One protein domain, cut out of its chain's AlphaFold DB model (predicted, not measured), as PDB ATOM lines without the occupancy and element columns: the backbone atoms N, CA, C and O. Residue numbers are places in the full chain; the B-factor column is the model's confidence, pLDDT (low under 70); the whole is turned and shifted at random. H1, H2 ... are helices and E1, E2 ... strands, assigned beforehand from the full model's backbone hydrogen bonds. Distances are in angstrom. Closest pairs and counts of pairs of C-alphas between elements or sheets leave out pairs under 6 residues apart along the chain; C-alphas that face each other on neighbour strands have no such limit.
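Overview. This is residues 102 to 169 and 179 to 188 of the 188 residues of an uncharacterized protein of Hydatigena taeniaeformis (UniProt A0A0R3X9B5). Three helices stand side by side in the row H1, H2, H3 on one face of a twisted sheet of three strands, with H2 over E1 and E2 and H1 beside the strands next to E1, and the sheet's other face is bare. E1 and E2 make a long hairpin, with the shorter E3 along the other side of E2. The printed part has 78 residues, with three named helices and three named strands in the order H1, E1, E2, H2, H3, E3; the sheet runs E1, E2, E3 and is antiparallel throughout. The class is mixed, helices and strands. The whole is compact, with a radius of gyration of the C-alphas of 12.1 A, and spans 37 by 29 by 20 A.

Along the chain. The printed part begins with H1, residues 102 to 110, whose C-alpha 102 is at (149.371, 78.951, 126.960). E1, residues 114 to 123, is 26.0 A long from first to last C-alpha and bends by 52 degrees at residue 118. E2, residues 126 to 135, is 27.6 A long. H2, residues 138 to 152, is the longest helix, 20.5 A, and starts at C-alpha 138 (150.548, 71.961, 149.168). H3, residues 156 to 165, is 14.4 A long. E3, residues 181 to 186, is 16.5 A long and ends at C-alpha 186 (159.718, 87.123, 143.123).

Arrangement. E2 is the inner strand. E1 and E2 form an antiparallel hairpin at 165 degrees, with N 116 and O 132 at 2.9 A and N 121 and O 128 at 2.8 A, within hydrogen-bond range. E2 and E3 are antiparallel at 176 degrees, with N 133 and O 183 at 2.9 A. The helices and sheet form two layers, H1, H2 and H3 being on one face of it. H2 lies over E1 and E2 at a height over the sheet of 10.2 A, slantwise to the strands, at 41 degrees to E1 on the local plane. The closest C-alphas of H2 and E2 are those of Leu 141 and Ala 135, 5.4 A apart. H1 is at a height of 7.4 A and lies, only just, over none of the strands, with 2 of its 9 C-alphas falling on E1. H1 and H2 touch, the C-alphas of Ile 107 and Cys 144 being closest at 6.4 A, at a shallow tilt of 23 degrees, opposite ways. H2 and H3 form a helical hairpin and touch, closest at the C-alphas of Ala 145 and Leu 156, 6.0 A, with a shallow tilt of 24 degrees. The closest C-alphas of H3 and E3 are those of Gln 159 and Ile 185, 6.7 A apart. H1 and H3 are apart. Every O i to N i+4 pair is within hydrogen-bond range in H1 and H2, and 5 of 6 are in H3.

Size, cuts and confidence. The two C-alphas farthest apart are those of Gly 125 and Asp 169, 38.4 A. Residues 170 to 178 are not printed, and C-alphas 169 and 179 are 14.6 A apart across this cut, which lies in the link from H3 to E3. The links that are printed whole are tight. The mean pLDDT of the printed part is 73.4; residue 126 and residues 161 to 169 and 179 to 188 are under 70.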
ATOM      1  N   ARG A 102     150.187  80.167 126.995       72.62
ATOM      2  CA  ARG A 102     149.371  78.951 126.960       72.62
ATOM      3  C   ARG A 102     149.936  77.879 127.880       72.62
ATOM      4  O   ARG A 102     149.188  77.011 128.324       72.62
ATOM      5  N   ARG A 103     151.240  77.923 128.176       77.50
ATOM      6  CA  ARG A 103     151.898  77.014 129.114       77.50
ATOM      7  C   ARG A 103     151.410  77.229 130.542       77.50
ATOM      8  O   ARG A 103     151.147  76.233 131.204       77.50
ATOM      9  N   ILE A 104     151.225  78.472 130.990       80.56
ATOM     10  CA  ILE A 104     150.693  78.788 132.324       80.56
ATOM     11  C   ILE A 104     149.274  78.244 132.437       80.56
ATOM     12  O   ILE A 104     149.025  77.404 133.293       80.56
ATOM     13  N   GLY A 105     148.390  78.583 131.491       79.56
ATOM     14  CA  GLY A 105     147.024  78.046 131.472       79.56
ATOM     15  C   GLY A 105     146.975  76.512 131.413       79.56
ATOM     16  O   GLY A 105     146.176  75.881 132.101       79.56
ATOM     17  N   THR A 106     147.876  75.880 130.653       83.94
ATOM     18  CA  THR A 106     147.969  74.409 130.582       83.94
ATOM     19  C   THR A 106     148.427  73.797 131.909       83.94
ATOM     20  O   THR A 106     147.896  72.770 132.331       83.94
ATOM     21  N   ILE A 107     149.407  74.406 132.580       84.81
ATOM     22  CA  ILE A 107     149.930  73.936 133.870       84.81
ATOM     23  C   ILE A 107     148.889  74.144 134.977       84.81
ATOM     24  O   ILE A 107     148.631  73.204 135.730       84.81
ATOM     25  N   SER A 108     148.244  75.311 135.013       84.06
ATOM     26  CA  SER A 108     147.154  75.662 135.933       84.06
ATOM     27  C   SER A 108     145.883  74.837 135.740       84.06
ATOM     28  O   SER A 108     145.082  74.706 136.658       84.06
ATOM     29  N   ASN A 109     145.684  74.246 134.562       83.75
ATOM     30  CA  ASN A 109     144.608  73.280 134.351       83.75
ATOM     31  C   ASN A 109     145.013  71.863 134.803       83.75
ATOM     32  O   ASN A 109     144.191  71.084 135.278       83.75
ATOM     33  N   ARG A 110     146.297  71.505 134.668       87.12
ATOM     34  CA  ARG A 110     146.816  70.181 135.052       87.12
ATOM     35  C   ARG A 110     146.895  69.997 136.566       87.12
ATOM     36  O   ARG A 110     146.621  68.908 137.068       87.12
ATOM     37  N   PHE A 111     147.319  71.033 137.275       84.50
ATOM     38  CA  PHE A 111     147.301  71.096 138.730       84.50
ATOM     39  C   PHE A 111     146.274  72.156 139.093       84.50
ATOM     40  O   PHE A 111     146.389  73.230 138.524       84.50
ATOM     41  N   PRO A 112     145.310  71.913 140.000       83.69
ATOM     42  CA  PRO A 112     144.358  72.942 140.410       83.69
ATOM     43  C   PRO A 112     145.116  74.040 141.174       83.69
ATOM     44  O   PRO A 112     145.207  73.998 142.396       83.69
ATOM     45  N   CYS A 113     145.751  74.950 140.442       84.12
ATOM     46  CA  CYS A 113     146.519  76.080 140.934       84.12
ATOM     47  C   CYS A 113     146.154  77.309 140.103       84.12
ATOM     48  O   CYS A 113     146.200  77.284 138.871       84.12
ATOM     49  N   HIS A 114     145.803  78.387 140.784       84.44
ATOM     50  CA  HIS A 114     145.632  79.696 140.187       84.44
ATOM     51  C   HIS A 114     146.974  80.427 140.243       84.44
ATOM     52  O   HIS A 114     147.680  80.360 141.249       84.44
ATOM     53  N   VAL A 115     147.371  81.045 139.136       82.75
ATOM     54  CA  VAL A 115     148.677  81.690 138.997       82.75
ATOM     55  C   VAL A 115     148.441  83.063 138.407       82.75
ATOM     56  O   VAL A 115     148.005  83.169 137.264       82.75
ATOM     57  N   ASP A 116     148.780  84.086 139.174       81.00
ATOM     58  CA  ASP A 116     148.636  85.475 138.778       81.00
ATOM     59  C   ASP A 116     150.001  86.139 138.719       81.00
ATOM     60  O   ASP A 116     150.807  86.038 139.641       81.00
ATOM     61  N   ILE A 117     150.269  86.854 137.634       80.88
ATOM     62  CA  ILE A 117     151.488  87.643 137.479       80.88
ATOM     63  C   ILE A 117     151.084  89.100 137.640       80.88
ATOM     64  O   ILE A 117     150.224  89.570 136.907       80.88
ATOM     65  N   TYR A 118     151.712  89.827 138.563       74.75
ATOM     66  CA  TYR A 118     151.361  91.234 138.834       74.75
ATOM     67  C   TYR A 118     152.460  92.208 138.425       74.75
ATOM     68  O   TYR A 118     152.231  93.412 138.315       74.75
ATOM     69  N   ALA A 119     153.683  91.717 138.226       71.31
ATOM     70  CA  ALA A 119     154.770  92.548 137.740       71.31
ATOM     71  C   ALA A 119     155.744  91.744 136.887       71.31
ATOM     72  O   ALA A 119     156.158  90.646 137.251       71.31
ATOM     73  N   LYS A 120     156.166  92.366 135.789       79.19
ATOM     74  CA  LYS A 120     157.216  91.892 134.894       79.19
ATOM     75  C   LYS A 120     158.226  93.025 134.745       79.19
ATOM     76  O   LYS A 120     157.863  94.119 134.314       79.19
ATOM     77  N   ARG A 121     159.473  92.814 135.164       73.19
ATOM     78  CA  ARG A 121     160.527  93.840 135.133       73.19
ATOM     79  C   ARG A 121     161.776  93.291 134.466       73.19
ATOM     80  O   ARG A 121     162.266  92.246 134.861       73.19
ATOM     81  N   LEU A 122     162.316  94.017 133.492       74.25
ATOM     82  CA  LEU A 122     163.634  93.724 132.935       74.25
ATOM     83  C   LEU A 122     164.686  94.460 133.775       74.25
ATOM     84  O   LEU A 122     164.722  95.690 133.769       74.25
ATOM     85  N   ILE A 123     165.522  93.730 134.510       75.88
ATOM     86  CA  ILE A 123     166.581  94.287 135.360       75.88
ATOM     87  C   ILE A 123     167.907  93.658 134.941       75.88
ATOM     88  O   ILE A 123     168.059  92.442 134.952       75.88
ATOM     89  N   GLY A 124     168.871  94.483 134.514       73.69
ATOM     90  CA  GLY A 124     170.212  94.009 134.144       73.69
ATOM     91  C   GLY A 124     170.250  92.999 132.985       73.69
ATOM     92  O   GLY A 124     171.193  92.224 132.900       73.69
ATOM     93  N   GLY A 125     169.232  92.981 132.116       76.38
ATOM     94  CA  GLY A 125     169.100  91.996 131.032       76.38
ATOM     95  C   GLY A 125     168.347  90.715 131.415       76.38
ATOM     96  O   GLY A 125     168.105  89.885 130.543       76.38
ATOM     97  N   PHE A 126     167.919  90.578 132.672       69.50
ATOM     98  CA  PHE A 126     167.125  89.453 133.168       69.50
ATOM     99  C   PHE A 126     165.668  89.856 133.387       69.50
ATOM    100  O   PHE A 126     165.372  90.974 133.815       69.50
ATOM    101  N   MET A 127     164.748  88.945 133.073       74.25
ATOM    102  CA  MET A 127     163.315  89.158 133.269       74.25
ATOM    103  C   MET A 127     162.896  88.661 134.647       74.25
ATOM    104  O   MET A 127     162.833  87.458 134.875       74.25
ATOM    105  N   GLN A 128     162.568  89.596 135.530       77.62
ATOM    106  CA  GLN A 128     162.022  89.344 136.854       77.62
ATOM    107  C   GLN A 128     160.499  89.334 136.818       77.62
ATOM    108  O   GLN A 128     159.864  90.235 136.257       77.62
ATOM    109  N   TYR A 129     159.920  88.334 137.471       76.44
ATOM    110  CA  TYR A 129     158.480  88.135 137.567       76.44
ATOM    111  C   TYR A 129     158.064  88.157 139.033       76.44
ATOM    112  O   TYR A 129     158.691  87.501 139.867       76.44
ATOM    113  N   ARG A 130     156.994  88.895 139.341       77.69
ATOM    114  CA  ARG A 130     156.238  88.724 140.584       77.69
ATOM    115  C   ARG A 130     154.983  87.938 140.291       77.69
ATOM    116  O   ARG A 130     154.154  88.394 139.502       77.69
ATOM    117  N   VAL A 131     154.884  86.792 140.942       80.44
ATOM    118  CA  VAL A 131     153.837  85.809 140.716       80.44
ATOM    119  C   VAL A 131     153.210  85.470 142.059       80.44
ATOM    120  O   VAL A 131     153.947  85.097 142.973       80.44
ATOM    121  N   ASP A 132     151.887  85.562 142.169       80.94
ATOM    122  CA  ASP A 132     151.167  84.914 143.261       80.94
ATOM    123  C   ASP A 132     150.618  83.588 142.762       80.94
ATOM    124  O   ASP A 132     150.088  83.472 141.655       80.94
ATOM    125  N   MET A 133     150.787  82.564 143.584       82.50
ATOM    126  CA  MET A 133     150.232  81.250 143.325       82.50
ATOM    127  C   MET A 133     149.276  80.885 144.434       82.50
ATOM    128  O   MET A 133     149.582  81.048 145.616       82.50
ATOM    129  N   GLU A 134     148.146  80.341 144.024       84.00
ATOM    130  CA  GLU A 134     147.086  79.910 144.900       84.00
ATOM    131  C   GLU A 134     146.728  78.453 144.597       84.00
ATOM    132  O   GLU A 134     146.531  78.073 143.445       84.00
ATOM    133  N   ALA A 135     146.671  77.601 145.619       83.31
ATOM    134  CA  ALA A 135     146.304  76.198 145.442       83.31
ATOM    135  C   ALA A 135     145.526  75.658 146.653       83.31
ATOM    136  O   ALA A 135     145.784  76.075 147.784       83.31
ATOM    137  N   PRO A 136     144.636  74.666 146.458       83.56
ATOM    138  CA  PRO A 136     143.870  74.058 147.543       83.56
ATOM    139  C   PRO A 136     144.729  73.141 148.421       83.56
ATOM    140  O   PRO A 136     144.360  72.846 149.550       83.56
ATOM    141  N   ASN A 137     145.865  72.658 147.903       81.62
ATOM    142  CA  ASN A 137     146.750  71.712 148.575       81.62
ATOM    143  C   ASN A 137     148.220  72.051 148.304       81.62
ATOM    144  O   ASN A 137     148.586  72.412 147.184       81.62
ATOM    145  N   VAL A 138     149.086  71.785 149.287       81.25
ATOM    146  CA  VAL A 138     150.548  71.961 149.168       81.25
ATOM    147  C   VAL A 138     151.128  71.124 148.021       81.25
ATOM    148  O   VAL A 138     151.987  71.590 147.279       81.25
ATOM    149  N   TRP A 139     150.635  69.897 147.823       82.25
ATOM    150  CA  TRP A 139     151.072  69.027 146.724       82.25
ATOM    151  C   TRP A 139     150.787  69.630 145.347       82.25
ATOM    152  O   TRP A 139     151.641  69.563 144.462       82.25
ATOM    153  N   SER A 140     149.613  70.244 145.184       83.75
ATOM    154  CA  SER A 140     149.231  70.930 143.949       83.75
ATOM    155  C   SER A 140     150.089  72.172 143.729       83.75
ATOM    156  O   SER A 140     150.568  72.371 142.618       83.75
ATOM    157  N   LEU A 141     150.365  72.944 144.786       83.94
ATOM    158  CA  LEU A 141     151.239  74.119 144.726       83.94
ATOM    159  C   LEU A 141     152.665  73.746 144.295       83.94
ATOM    160  O   LEU A 141     153.208  74.311 143.349       83.94
ATOM    161  N   VAL A 142     153.255  72.736 144.940       85.50
ATOM    162  CA  VAL A 142     154.611  72.252 144.635       85.50
ATOM    163  C   VAL A 142     154.686  71.640 143.234       85.50
ATOM    164  O   VAL A 142     155.669  71.845 142.522       85.50
ATOM    165  N   GLY A 143     153.669  70.880 142.815       85.50
ATOM    166  CA  GLY A 143     153.600  70.307 141.466       85.50
ATOM    167  C   GLY A 143     153.478  71.376 140.377       85.50
ATOM    168  O   GLY A 143     154.171  71.307 139.357       85.50
ATOM    169  N   CYS A 144     152.656  72.391 140.635       86.06
ATOM    170  CA  CYS A 144     152.467  73.551 139.774       86.06
ATOM    171  C   CYS A 144     153.774  74.340 139.624       86.06
ATOM    172  O   CYS A 144     154.270  74.503 138.511       86.06
ATOM    173  N   ALA A 145     154.415  74.698 140.738       85.69
ATOM    174  CA  ALA A 145     155.671  75.438 140.728       85.69
ATOM    175  C   ALA A 145     156.819  74.679 140.051       85.69
ATOM    176  O   ALA A 145     157.539  75.255 139.245       85.69
ATOM    177  N   LYS A 146     156.957  73.363 140.279       88.25
ATOM    178  CA  LYS A 146     157.940  72.537 139.547       88.25
ATOM    179  C   LYS A 146     157.716  72.553 138.037       88.25
ATOM    180  O   LYS A 146     158.672  72.525 137.264       88.25
ATOM    181  N   SER A 147     156.455  72.552 137.617       87.19
ATOM    182  CA  SER A 147     156.102  72.559 136.198       87.19
ATOM    183  C   SER A 147     156.365  73.927 135.572       87.19
ATOM    184  O   SER A 147     156.894  73.984 134.464       87.19
ATOM    185  N   LEU A 148     156.076  75.012 136.296       84.00
ATOM    186  CA  LEU A 148     156.427  76.376 135.896       84.00
ATOM    187  C   LEU A 148     157.947  76.555 135.807       84.00
ATOM    188  O   LEU A 148     158.439  77.095 134.820       84.00
ATOM    189  N   ASP A 149     158.705  76.008 136.758       85.81
ATOM    190  CA  ASP A 149     160.169  76.031 136.734       85.81
ATOM    191  C   ASP A 149     160.729  75.330 135.500       85.81
ATOM    192  O   ASP A 149     161.613  75.861 134.835       85.81
ATOM    193  N   SER A 150     160.189  74.160 135.156       84.06
ATOM    194  CA  SER A 150     160.630  73.417 133.975       84.06
ATOM    195  C   SER A 150     160.197  74.063 132.657       84.06
ATOM    196  O   SER A 150     160.887  73.891 131.655       84.06
ATOM    197  N   ALA A 151     159.043  74.732 132.620       83.06
ATOM    198  CA  ALA A 151     158.482  75.285 131.389       83.06
ATOM    199  C   ALA A 151     158.976  76.704 131.086       83.06
ATOM    200  O   ALA A 151     159.116  77.063 129.914       83.06
ATOM    201  N   LEU A 152     159.204  77.505 132.129       78.25
ATOM    202  CA  LEU A 152     159.484  78.939 132.044       78.25
ATOM    203  C   LEU A 152     160.853  79.318 132.622       78.25
ATOM    204  O   LEU A 152     161.312  80.432 132.390       78.25
ATOM    205  N   GLY A 153     161.516  78.413 133.352       77.69
ATOM    206  CA  GLY A 153     162.814  78.691 133.971       77.69
ATOM    207  C   GLY A 153     162.729  79.662 135.149       77.69
ATOM    208  O   GLY A 153     163.687  80.370 135.430       77.69
ATOM    209  N   TRP A 154     161.578  79.745 135.825       79.19
ATOM    210  CA  TRP A 154     161.332  80.739 136.881       79.19
ATOM    211  C   TRP A 154     161.875  80.361 138.264       79.19
ATOM    212  O   TRP A 154     161.832  81.185 139.173       79.19
ATOM    213  N   HIS A 155     162.394  79.146 138.453       80.69
ATOM    214  CA  HIS A 155     163.047  78.701 139.695       80.69
ATOM    215  C   HIS A 155     162.284  79.018 141.011       80.69
ATOM    216  O   HIS A 155     162.888  79.192 142.073       80.69
ATOM    217  N   LEU A 156     160.950  79.049 140.964       79.19
ATOM    218  CA  LEU A 156     160.025  79.312 142.063       79.19
ATOM    219  C   LEU A 156     160.207  78.319 143.217       79.19
ATOM    220  O   LEU A 156     160.035  78.679 144.380       79.19
ATOM    221  N   MET A 157     160.597  77.071 142.928       77.12
ATOM    222  CA  MET A 157     160.786  76.038 143.950       77.12
ATOM    223  C   MET A 157     161.860  76.371 144.984       77.12
ATOM    224  O   MET A 157     161.765  75.902 146.121       77.12
ATOM    225  N   GLN A 158     162.882  77.146 144.613       71.25
ATOM    226  CA  GLN A 158     163.899  77.575 145.573       71.25
ATOM    227  C   GLN A 158     163.274  78.510 146.613       71.25
ATOM    228  O   GLN A 158     163.481  78.326 147.807       71.25
ATOM    229  N   GLN A 159     162.395  79.406 146.163       71.38
ATOM    230  CA  GLN A 159     161.717  80.396 146.999       71.38
ATOM    231  C   GLN A 159     160.599  79.790 147.854       71.38
ATOM    232  O   GLN A 159     160.475  80.104 149.037       71.38
ATOM    233  N   LEU A 160     159.852  78.835 147.293       71.88
ATOM    234  CA  LEU A 160     158.826  78.074 148.012       71.88
ATOM    235  C   LEU A 160     159.378  77.287 149.195       71.88
ATOM    236  O   LEU A 160     158.718  77.180 150.227       71.88
ATOM    237  N   ARG A 161     160.576  76.706 149.054       63.16
ATOM    238  CA  ARG A 161     161.194  75.922 150.130       63.16
ATOM    239  C   ARG A 161     161.438  76.765 151.374       63.16
ATOM    240  O   ARG A 161     161.206  76.260 152.466       63.16
ATOM    241  N   TRP A 162     161.836  78.025 151.201       55.06
ATOM    242  CA  TRP A 162     162.035  78.958 152.309       55.06
ATOM    243  C   TRP A 162     160.709  79.446 152.906       55.06
ATOM    244  O   TRP A 162     160.579  79.505 154.128       55.06
ATOM    245  N   ALA A 163     159.698  79.711 152.071       55.25
ATOM    246  CA  ALA A 163     158.372  80.126 152.538       55.25
ATOM    247  C   ALA A 163     157.659  79.015 153.330       55.25
ATOM    248  O   ALA A 163     157.163  79.242 154.431       55.25
ATOM    249  N   CYS A 164     157.679  77.779 152.824       51.19
ATOM    250  CA  CYS A 164     156.993  76.656 153.459       51.19
ATOM    251  C   CYS A 164     157.708  76.157 154.729       51.19
ATOM    252  O   CYS A 164     157.048  75.632 155.624       51.19
ATOM    253  N   SER A 165     159.030  76.348 154.854       48.03
ATOM    254  CA  SER A 165     159.754  76.045 156.100       48.03
ATOM    255  C   SER A 165     159.367  76.952 157.273       48.03
ATOM    256  O   SER A 165     159.534  76.545 158.417       48.03
ATOM    257  N   LEU A 166     158.814  78.141 157.002       44.34
ATOM    258  CA  LEU A 166     158.285  79.063 158.017       44.34
ATOM    259  C   LEU A 166     156.780  78.859 158.292       44.34
ATOM    260  O   LEU A 166     156.254  79.435 159.236       44.34
ATOM    261  N   GLN A 167     156.090  78.031 157.496       41.25
ATOM    262  CA  GLN A 167     154.628  77.844 157.507       41.25
ATOM    263  C   GLN A 167     154.175  76.460 158.012       41.25
ATOM    264  O   GLN A 167     153.019  76.082 157.831       41.25
ATOM    265  N   LEU A 168     155.057  75.697 158.671       42.56
ATOM    266  CA  LEU A 168     154.684  74.439 159.343       42.56
ATOM    267  C   LEU A 168     153.740  74.637 160.547       42.56
ATOM    268  O   LEU A 168     153.206  73.654 161.049       42.56
ATOM    269  N   ASP A 169     153.451  75.885 160.920       34.19
ATOM    270  CA  ASP A 169     152.388  76.269 161.854       34.19
ATOM    271  C   ASP A 169     151.229  76.991 161.137       34.19
ATOM    272  O   ASP A 169     150.786  78.062 161.546       34.19
ATOM    273  N   HIS A 179     140.794  76.529 152.767       47.38
ATOM    274  CA  HIS A 179     141.297  77.860 152.461       47.38
ATOM    275  C   HIS A 179     142.497  77.725 151.525       47.38
ATOM    276  O   HIS A 179     143.378  76.892 151.769       47.38
ATOM    277  N   PRO A 180     142.531  78.511 150.451       53.62
ATOM    278  CA  PRO A 180     143.570  78.374 149.463       53.62
ATOM    279  C   PRO A 180     144.892  78.969 149.967       53.62
ATOM    280  O   PRO A 180     144.931  79.985 150.661       53.62
ATOM    281  N   ILE A 181     145.999  78.304 149.641       59.78
ATOM    282  CA  ILE A 181     147.345  78.733 150.028       59.78
ATOM    283  C   ILE A 181     147.803  79.786 149.027       59.78
ATOM    284  O   ILE A 181     148.170  79.407 147.922       59.78
ATOM    285  N   MET A 182     147.808  81.067 149.408       52.06
ATOM    286  CA  MET A 182     148.379  82.147 148.596       52.06
ATOM    287  C   MET A 182     149.850  82.382 148.950       52.06
ATOM    288  O   MET A 182     150.187  82.574 150.121       52.06
ATOM    289  N   GLN A 183     150.730  82.404 147.948       59.97
ATOM    290  CA  GLN A 183     152.139  82.764 148.125       59.97
ATOM    291  C   GLN A 183     152.631  83.678 147.004       59.97
ATOM    292  O   GLN A 183     152.529  83.322 145.832       59.97
ATOM    293  N   THR A 184     153.225  84.811 147.386       56.72
ATOM    294  CA  THR A 184     153.908  85.745 146.481       56.72
ATOM    295  C   THR A 184     155.371  85.365 146.329       56.72
ATOM    296  O   THR A 184     156.114  85.296 147.309       56.72
ATOM    297  N   ILE A 185     155.806  85.167 145.089       61.72
ATOM    298  CA  ILE A 185     157.165  84.757 144.738       61.72
ATOM    299  C   ILE A 185     157.754  85.768 143.757       61.72
ATOM    300  O   ILE A 185     157.080  86.228 142.836       61.72
ATOM    301  N   THR A 186     159.017  86.144 143.965       58.12
ATOM    302  CA  THR A 186     159.718  87.123 143.123       58.12
ATOM    303  C   THR A 186     160.955  86.480 142.521       58.12
ATOM    304  O   THR A 186     161.962  86.347 143.207       58.12
ATOM    305  N   ASN A 187     160.925  86.108 141.241       52.34
ATOM    306  CA  ASN A 187     162.140  85.669 140.547       52.34
ATOM    307  C   ASN A 187     163.101  86.870 140.384       52.34
ATOM    308  O   ASN A 187     162.663  87.923 139.914       52.34
ATOM    309  N   ILE A 188     164.358  86.716 140.833       49.69
ATOM    310  CA  ILE A 188     165.427  87.734 140.787       49.69
ATOM    311  C   ILE A 188     166.411  87.388 139.678       49.69
ATOM    312  O   ILE A 188     166.840  86.213 139.651       49.69
TER     313      ILE A 188